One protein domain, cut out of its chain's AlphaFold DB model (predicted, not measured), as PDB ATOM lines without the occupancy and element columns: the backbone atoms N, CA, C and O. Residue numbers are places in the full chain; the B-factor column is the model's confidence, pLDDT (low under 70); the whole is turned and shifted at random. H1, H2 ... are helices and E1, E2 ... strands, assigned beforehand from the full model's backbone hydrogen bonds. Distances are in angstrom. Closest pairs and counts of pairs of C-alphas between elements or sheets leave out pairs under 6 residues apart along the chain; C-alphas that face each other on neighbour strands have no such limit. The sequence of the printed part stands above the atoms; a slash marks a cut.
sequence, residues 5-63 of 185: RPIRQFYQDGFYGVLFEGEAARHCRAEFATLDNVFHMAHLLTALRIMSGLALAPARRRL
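AT A GLANCE: This is residues 5 to 63 of the 185 residues of the protein "HTH araC/xylS-type domain-containing protein" of Microvirgula aerodenitrificans (UniProt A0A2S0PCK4). Two helices, H2 and H3, lie side by side and run opposite ways as a helical hairpin; at one end of it sit a short two-stranded ladder, E1 and E2, and a third helix, H1, set crosswise to H3 near that helix's last residue. At the other end the turn of the hairpin sticks out, with residues 36 to 42 standing free. The printed part has 59 residues with three named helices and two named strands, in the order H1, E1, H2, H3, E2; the sheet, of order E1 - E2, is antiparallel, and the class is mostly helix. The whole is compact, with a radius of gyration of the C-alphas of 11.9 A and spans of 31 by 22 by 17 A.

HOW THE PARTS SIT: H1, residues 5 to 14, and H3, residues 41 to 55, only just touch, with 3 pairs of C-alphas within 8 A. H3 touches H1 with residue 55 alone; the closest C-alphas of the two helices, those of Phe 10 and Ala 55, are 5.7 A apart. The lines of H1 and H3 are about perpendicular, at 90 degrees. E1, residues 18 to 20, and E2, residues 60 to 62, are antiparallel neighbours, with 155 degrees between their directions. C-alphas 19 and 61 face each other at 5.1 A. Across this pair N 19 and O 61 are 2.8 A apart and N 61 and O 19 are 2.9 A apart, both within hydrogen-bond range. The closest C-alphas of E1 and H3, those of Phe 20 and Leu 54, are 7.3 A apart. H2, residues 23 to 33, touches H3, and the two form a helical hairpin at a shallow tilt of 24 degrees, opposite ways. Their closest C-alphas, those of Cys 28 and Ile 50, are 5.2 A apart. H2 is apart from H1 and from E2. In H1, H2 and H3 every O i to N i+4 pair is within hydrogen-bond range.

IN THESE COORDINATES: H1 begins at C-alpha 5, at (30.300, -48.841, 8.067), and is 14.0 A long from first to last C-alpha. E1 has three residues, Val 18 to Phe 20. H2, Glu 23 to Ala 33, is 15.6 A long. H3, the longest helix with 15 residues, runs 21.4 A from C-alpha 41 at (9.225, -33.517, 4.193) to C-alpha 55 at (21.950, -48.041, 13.301). E2 ends at C-alpha 62, at (19.120, -61.313, 14.606).

THE WHOLE: The two C-alphas farthest apart are those of Met 41 and Leu 63, at 31.9 A. The printed part, residues 5 to 63, has no cut. The links from H1 to E1, E1 to H2 and H3 to E2 are tight, and the seven-residue link from H2 to H3 is short. The mean pLDDT of the printed part is 77.6; the model's confidence is under 70 in residues 5 to 16 and 37 to 39.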
ATOM      1  N   ARG A   5      30.196 -47.476   7.530       64.44
ATOM      2  CA  ARG A   5      30.300 -48.841   8.067       64.44
ATOM      3  C   ARG A   5      29.110 -49.238   8.959       64.44
ATOM      4  O   ARG A   5      28.599 -50.334   8.729       64.44
ATOM      5  N   PRO A   6      28.617 -48.392   9.889       64.06
ATOM      6  CA  PRO A   6      27.459 -48.737  10.719       64.06
ATOM      7  C   PRO A   6      26.182 -48.922   9.892       64.06
ATOM      8  O   PRO A   6      25.461 -49.895  10.076       64.06
ATOM      9  N   ILE A   7      25.957 -48.047   8.906       63.50
ATOM     10  CA  ILE A   7      24.795 -48.115   8.005       63.50
ATOM     11  C   ILE A   7      24.870 -49.361   7.117       63.50
ATOM     12  O   ILE A   7      23.872 -50.050   6.921       63.50
ATOM     13  N   ARG A   8      26.060 -49.700   6.608       64.12
ATOM     14  CA  ARG A   8      26.262 -50.900   5.790       64.12
ATOM     15  C   ARG A   8      26.039 -52.181   6.594       64.12
ATOM     16  O   ARG A   8      25.412 -53.101   6.081       64.12
ATOM     17  N   GLN A   9      26.528 -52.236   7.833       65.56
ATOM     18  CA  GLN A   9      26.290 -53.369   8.732       65.56
ATOM     19  C   GLN A   9      24.816 -53.481   9.116       65.56
ATOM     20  O   GLN A   9      24.277 -54.576   9.071       65.56
ATOM     21  N   PHE A  10      24.146 -52.364   9.399       67.00
ATOM     22  CA  PHE A  10      22.706 -52.332   9.646       67.00
ATOM     23  C   PHE A  10      21.903 -52.847   8.441       67.00
ATOM     24  O   PHE A  10      21.028 -53.691   8.604       67.00
ATOM     25  N   TYR A  11      22.246 -52.414   7.223       67.75
ATOM     26  CA  TYR A  11      21.617 -52.905   5.995       67.75
ATOM     27  C   TYR A  11      21.831 -54.413   5.797       67.75
ATOM     28  O   TYR A  11      20.908 -55.130   5.430       67.75
ATOM     29  N   GLN A  12      23.035 -54.915   6.086       65.81
ATOM     30  CA  GLN A  12      23.351 -56.344   6.015       65.81
ATOM     31  C   GLN A  12      22.633 -57.164   7.096       65.81
ATOM     32  O   GLN A  12      22.143 -58.253   6.809       65.81
ATOM     33  N   ASP A  13      22.551 -56.643   8.320       65.94
ATOM     34  CA  ASP A  13      21.846 -57.271   9.438       65.94
ATOM     35  C   ASP A  13      20.329 -57.309   9.184       65.94
ATOM     36  O   ASP A  13      19.677 -58.290   9.539       65.94
ATOM     37  N   GLY A  14      19.777 -56.293   8.511       62.78
ATOM     38  CA  GLY A  14      18.357 -56.193   8.161       62.78
ATOM     39  C   GLY A  14      17.814 -57.395   7.384       62.78
ATOM     40  O   GLY A  14      16.661 -57.772   7.587       62.78
ATOM     41  N   PHE A  15      18.645 -58.060   6.574       61.28
ATOM     42  CA  PHE A  15      18.247 -59.267   5.838       61.28
ATOM     43  C   PHE A  15      17.915 -60.455   6.749       61.28
ATOM     44  O   PHE A  15      17.122 -61.310   6.374       61.28
ATOM     45  N   TYR A  16      18.451 -60.494   7.968       63.91
ATOM     46  CA  TYR A  16      18.174 -61.561   8.932       63.91
ATOM     47  C   TYR A  16      16.921 -61.289   9.774       63.91
ATOM     48  O   TYR A  16      16.559 -62.104  10.622       63.91
ATOM     49  N   GLY A  17      16.275 -60.133   9.586       71.06
ATOM     50  CA  GLY A  17      15.362 -59.569  10.572       71.06
ATOM     51  C   GLY A  17      16.124 -59.205  11.848       71.06
ATOM     52  O   GLY A  17      16.854 -60.014  12.419       71.06
ATOM     53  N   VAL A  18      15.975 -57.973  12.320       80.31
ATOM     54  CA  VAL A  18      16.676 -57.513  13.523       80.31
ATOM     55  C   VAL A  18      15.657 -57.081  14.557       80.31
ATOM     56  O   VAL A  18      14.835 -56.201  14.306       80.31
ATOM     57  N   LEU A  19      15.722 -57.704  15.728       81.12
ATOM     58  CA  LEU A  19      15.036 -57.237  16.915       81.12
ATOM     59  C   LEU A  19      15.912 -56.194  17.602       81.12
ATOM     60  O   LEU A  19      17.036 -56.488  18.014       81.12
ATOM     61  N   PHE A  20      15.376 -54.987  17.722       83.50
ATOM     62  CA  PHE A  20      15.968 -53.912  18.507       83.50
ATOM     63  C   PHE A  20      15.328 -53.906  19.890       83.50
ATOM     64  O   PHE A  20      14.101 -53.892  20.009       83.50
ATOM     65  N   GLU A  21      16.159 -53.904  20.927       81.81
ATOM     66  CA  GLU A  21      15.728 -53.914  22.325       81.81
ATOM     67  C   GLU A  21      16.200 -52.640  23.045       81.81
ATOM     68  O   GLU A  21      17.083 -51.917  22.582       81.81
ATOM     69  N   GLY A  22      15.591 -52.337  24.192       85.19
ATOM     70  CA  GLY A  22      15.987 -51.204  25.029       85.19
ATOM     71  C   GLY A  22      15.401 -49.852  24.614       85.19
ATOM     72  O   GLY A  22      14.356 -49.756  23.968       85.19
ATOM     73  N   GLU A  23      16.050 -48.781  25.067       83.94
ATOM     74  CA  GLU A  23      15.531 -47.414  24.971       83.94
ATOM     75  C   GLU A  23      15.468 -46.896  23.533       83.94
ATOM     76  O   GLU A  23      14.433 -46.373  23.119       83.94
ATOM     77  N   ALA A  24      16.517 -47.142  22.742       82.06
ATOM     78  CA  ALA A  24      16.566 -46.757  21.332       82.06
ATOM     79  C   ALA A  24      15.397 -47.360  20.531       82.06
ATOM     80  O   ALA A  24      14.769 -46.667  19.731       82.06
ATOM     81  N   ALA A  25      15.042 -48.622  20.795       83.44
ATOM     82  CA  ALA A  25      13.921 -49.293  20.140       83.44
ATOM     83  C   ALA A  25      12.561 -48.687  20.522       83.44
ATOM     84  O   ALA A  25      11.691 -48.526  19.664       83.44
ATOM     85  N   ARG A  26      12.368 -48.326  21.800       85.81
ATOM     86  CA  ARG A  26      11.148 -47.643  22.264       85.81
ATOM     87  C   ARG A  26      11.007 -46.261  21.632       85.81
ATOM     88  O   ARG A  26       9.924 -45.931  21.158       85.81
ATOM     89  N   HIS A  27      12.097 -45.498  21.586       85.88
ATOM     90  CA  HIS A  27      12.119 -44.169  20.985       85.88
ATOM     91  C   HIS A  27      11.794 -44.222  19.486       85.88
ATOM     92  O   HIS A  27      10.863 -43.563  19.031       85.88
ATOM     93  N   CYS A  28      12.472 -45.097  18.735       86.69
ATOM     94  CA  CYS A  28      12.219 -45.274  17.304       86.69
ATOM     95  C   CYS A  28      10.790 -45.760  17.018       86.69
ATOM     96  O   CYS A  28      10.188 -45.342  16.037       86.69
ATOM     97  N   ARG A  29      10.217 -46.618  17.877       85.31
ATOM     98  CA  ARG A  29       8.819 -47.061  17.754       85.31
ATOM     99  C   ARG A  29       7.837 -45.900  17.916       85.31
ATOM    100  O   ARG A  29       6.855 -45.849  17.183       85.31
ATOM    101  N   ALA A  30       8.087 -45.003  18.867       85.69
ATOM    102  CA  ALA A  30       7.246 -43.831  19.084       85.69
ATOM    103  C   ALA A  30       7.315 -42.873  17.887       85.69
ATOM    104  O   ALA A  30       6.272 -42.468  17.385       85.69
ATOM    105  N   GLU A  31       8.520 -42.587  17.376       84.69
ATOM    106  CA  GLU A  31       8.689 -41.791  16.153       84.69
ATOM    107  C   GLU A  31       8.006 -42.470  14.950       84.69
ATOM    108  O   GLU A  31       7.285 -41.814  14.204       84.69
ATOM    109  N   PHE A  32       8.129 -43.792  14.791       84.19
ATOM    110  CA  PHE A  32       7.487 -44.522  13.693       84.19
ATOM    111  C   PHE A  32       5.956 -44.436  13.734       84.19
ATOM    112  O   PHE A  32       5.325 -44.293  12.693       84.19
ATOM    113  N   ALA A  33       5.348 -44.488  14.922       83.12
ATOM    114  CA  ALA A  33       3.895 -44.392  15.078       83.12
ATOM    115  C   ALA A  33       3.317 -43.034  14.637       83.12
ATOM    116  O   ALA A  33       2.117 -42.941  14.388       83.12
ATOM    117  N   THR A  34       4.155 -41.997  14.543       79.00
ATOM    118  CA  THR A  34       3.755 -40.675  14.032       79.00
ATOM    119  C   THR A  34       3.789 -40.567  12.511       79.00
ATOM    120  O   THR A  34       3.274 -39.593  11.973       79.00
ATOM    121  N   LEU A  35       4.372 -41.548  11.814       77.88
ATOM    122  CA  LEU A  35       4.365 -41.587  10.357       77.88
ATOM    123  C   LEU A  35       2.971 -41.993   9.879       77.88
ATOM    124  O   LEU A  35       2.588 -43.163   9.962       77.88
ATOM    125  N   ASP A  36       2.211 -41.028   9.373       74.25
ATOM    126  CA  ASP A  36       1.003 -41.320   8.608       74.25
ATOM    127  C   ASP A  36       1.343 -41.614   7.128       74.25
ATOM    128  O   ASP A  36       2.492 -41.523   6.685       74.25
ATOM    129  N   ASN A  37       0.340 -42.026   6.346       62.56
ATOM    130  CA  ASN A  37       0.520 -42.393   4.935       62.56
ATOM    131  C   ASN A  37       0.580 -41.184   3.979       62.56
ATOM    132  O   ASN A  37       0.532 -41.368   2.760       62.56
ATOM    133  N   VAL A  38       0.659 -39.954   4.488       69.06
ATOM    134  CA  VAL A  38       0.757 -38.738   3.678       69.06
ATOM    135  C   VAL A  38       2.229 -38.361   3.513       69.06
ATOM    136  O   VAL A  38       3.003 -38.322   4.461       69.06
ATOM    137  N   PHE A  39       2.673 -38.106   2.284       66.81
ATOM    138  CA  PHE A  39       4.082 -37.808   2.030       66.81
ATOM    139  C   PHE A  39       4.402 -36.333   2.323       66.81
ATOM    140  O   PHE A  39       4.065 -35.445   1.540       66.81
ATOM    141  N   HIS A  40       5.096 -36.077   3.434       76.69
ATOM    142  CA  HIS A  40       5.589 -34.754   3.826       76.69
ATOM    143  C   HIS A  40       7.094 -34.782   4.114       76.69
ATOM    144  O   HIS A  40       7.631 -35.789   4.571       76.69
ATOM    145  N   MET A  41       7.781 -33.649   3.916       81.62
ATOM    146  CA  MET A  41       9.225 -33.517   4.193       81.62
ATOM    147  C   MET A  41       9.587 -33.915   5.637       81.62
ATOM    148  O   MET A  41      10.646 -34.487   5.882       81.62
ATOM    149  N   ALA A  42       8.679 -33.672   6.588       80.25
ATOM    150  CA  ALA A  42       8.836 -34.093   7.978       80.25
ATOM    151  C   ALA A  42       9.027 -35.615   8.115       80.25
ATOM    152  O   ALA A  42       9.875 -36.050   8.887       80.25
ATOM    153  N   HIS A  43       8.328 -36.428   7.315       81.94
ATOM    154  CA  HIS A  43       8.456 -37.889   7.353       81.94
ATOM    155  C   HIS A  43       9.811 -38.378   6.861       81.94
ATOM    156  O   HIS A  43      10.317 -39.367   7.385       81.94
ATOM    157  N   LEU A  44      10.437 -37.678   5.908       83.38
ATOM    158  CA  LEU A  44      11.802 -37.996   5.489       83.38
ATOM    159  C   LEU A  44      12.781 -37.810   6.655       83.38
ATOM    160  O   LEU A  44      13.605 -38.682   6.913       83.38
ATOM    161  N   LEU A  45      12.663 -36.699   7.388       86.69
ATOM    162  CA  LEU A  45      13.501 -36.435   8.559       86.69
ATOM    163  C   LEU A  45      13.244 -37.453   9.674       86.69
ATOM    164  O   LEU A  45      14.202 -37.985  10.232       86.69
ATOM    165  N   THR A  46      11.980 -37.777   9.957       85.88
ATOM    166  CA  THR A  46      11.609 -38.818  10.925       85.88
ATOM    167  C   THR A  46      12.178 -40.181  10.521       85.88
ATOM    168  O   THR A  46      12.797 -40.857  11.337       85.88
ATOM    169  N   ALA A  47      12.075 -40.567   9.248       84.75
ATOM    170  CA  ALA A  47      12.648 -41.816   8.752       84.75
ATOM    171  C   ALA A  47      14.180 -41.848   8.895       84.75
ATOM    172  O   ALA A  47      14.736 -42.853   9.338       84.75
ATOM    173  N   LEU A  48      14.875 -40.751   8.570       87.12
ATOM    174  CA  LEU A  48      16.329 -40.648   8.731       87.12
ATOM    175  C   LEU A  48      16.757 -40.722  10.206       87.12
ATOM    176  O   LEU A  48      17.751 -41.382  10.514       87.12
ATOM    177  N   ARG A  49      15.999 -40.097  11.116       86.38
ATOM    178  CA  ARG A  49      16.226 -40.163  12.570       86.38
ATOM    179  C   ARG A  49      16.059 -41.581  13.099       86.38
ATOM    180  O   ARG A  49      16.970 -42.079  13.756       86.38
ATOM    181  N   ILE A  50      14.973 -42.257  12.722       87.31
ATOM    182  CA  ILE A  50      14.738 -43.666  13.057       87.31
ATOM    183  C   ILE A  50      15.889 -44.533  12.536       87.31
ATOM    184  O   ILE A  50      16.467 -45.306  13.295       87.31
ATOM    185  N   MET A  51      16.283 -44.384  11.265       83.88
ATOM    186  CA  MET A  51      17.397 -45.152  10.695       83.88
ATOM    187  C   MET A  51      18.714 -44.909  11.439       83.88
ATOM    188  O   MET A  51      19.440 -45.860  11.719       83.88
ATOM    189  N   SER A  52      19.020 -43.657  11.790       84.50
ATOM    190  CA  SER A  52      20.224 -43.312  12.552       84.50
ATOM    191  C   SER A  52      20.191 -43.896  13.970       84.50
ATOM    192  O   SER A  52      21.161 -44.527  14.393       84.50
ATOM    193  N   GLY A  53      19.063 -43.762  14.672       83.62
ATOM    194  CA  GLY A  53      18.870 -44.292  16.022       83.62
ATOM    195  C   GLY A  53      18.970 -45.816  16.079       83.62
ATOM    196  O   GLY A  53      19.640 -46.359  16.957       83.62
ATOM    197  N   LEU A  54      18.378 -46.516  15.106       83.62
ATOM    198  CA  LEU A  54      18.484 -47.972  14.998       83.62
ATOM    199  C   LEU A  54      19.898 -48.429  14.603       83.62
ATOM    200  O   LEU A  54      20.383 -49.429  15.131       83.62
ATOM    201  N   ALA A  55      20.586 -47.703  13.718       80.06
ATOM    202  CA  ALA A  55      21.950 -48.041  13.301       80.06
ATOM    203  C   ALA A  55      22.980 -47.910  14.439       80.06
ATOM    204  O   ALA A  55      23.979 -48.631  14.448       80.06
ATOM    205  N   LEU A  56      22.741 -47.009  15.397       81.19
ATOM    206  CA  LEU A  56      23.597 -46.794  16.569       81.19
ATOM    207  C   LEU A  56      23.167 -47.617  17.795       81.19
ATOM    208  O   LEU A  56      23.866 -47.607  18.808       81.19
ATOM    209  N   ALA A  57      22.046 -48.342  17.721       81.88
ATOM    210  CA  ALA A  57      21.521 -49.102  18.848       81.88
ATOM    211  C   ALA A  57      22.475 -50.253  19.253       81.88
ATOM    212  O   ALA A  57      22.797 -51.116  18.422       81.88
ATOM    213  N   PRO A  58      22.908 -50.312  20.529       71.75
ATOM    214  CA  PRO A  58      23.842 -51.338  20.996       71.75
ATOM    215  C   PRO A  58      23.170 -52.706  21.196       71.75
ATOM    216  O   PRO A  58      23.814 -53.738  21.023       71.75
ATOM    217  N   ALA A  59      21.873 -52.728  21.525       74.06
ATOM    218  CA  ALA A  59      21.104 -53.944  21.779       74.06
ATOM    219  C   ALA A  59      20.324 -54.374  20.528       74.06
ATOM    220  O   ALA A  59      19.192 -53.940  20.296       74.06
ATOM    221  N   ARG A  60      20.950 -55.230  19.712       76.62
ATOM    222  CA  ARG A  60      20.320 -55.838  18.536       76.62
ATOM    223  C   ARG A  60      20.521 -57.347  18.502       76.62
ATOM    224  O   ARG A  60      21.622 -57.838  18.746       76.62
ATOM    225  N   ARG A  61      19.463 -58.078  18.158       79.69
ATOM    226  CA  ARG A  61      19.480 -59.534  17.978       79.69
ATOM    227  C   ARG A  61      18.943 -59.886  16.597       79.69
ATOM    228  O   ARG A  61      17.895 -59.389  16.203       79.69
ATOM    229  N   ARG A  62      19.638 -60.758  15.865       76.75
ATOM    230  CA  ARG A  62      19.120 -61.313  14.606       76.75
ATOM    231  C   ARG A  62      17.998 -62.309  14.909       76.75
ATOM    232  O   ARG A  62      18.141 -63.131  15.812       76.75
ATOM    233  N   LEU A  63      16.887 -62.200  14.188       76.56
ATOM    234  CA  LEU A  63      15.690 -63.023  14.376       76.56
ATOM    235  C   LEU A  63      15.742 -64.320  13.563       76.56
ATOM    236  O   LEU A  63      15.183 -65.324  13.993       76.56
TER     237      LEU A  63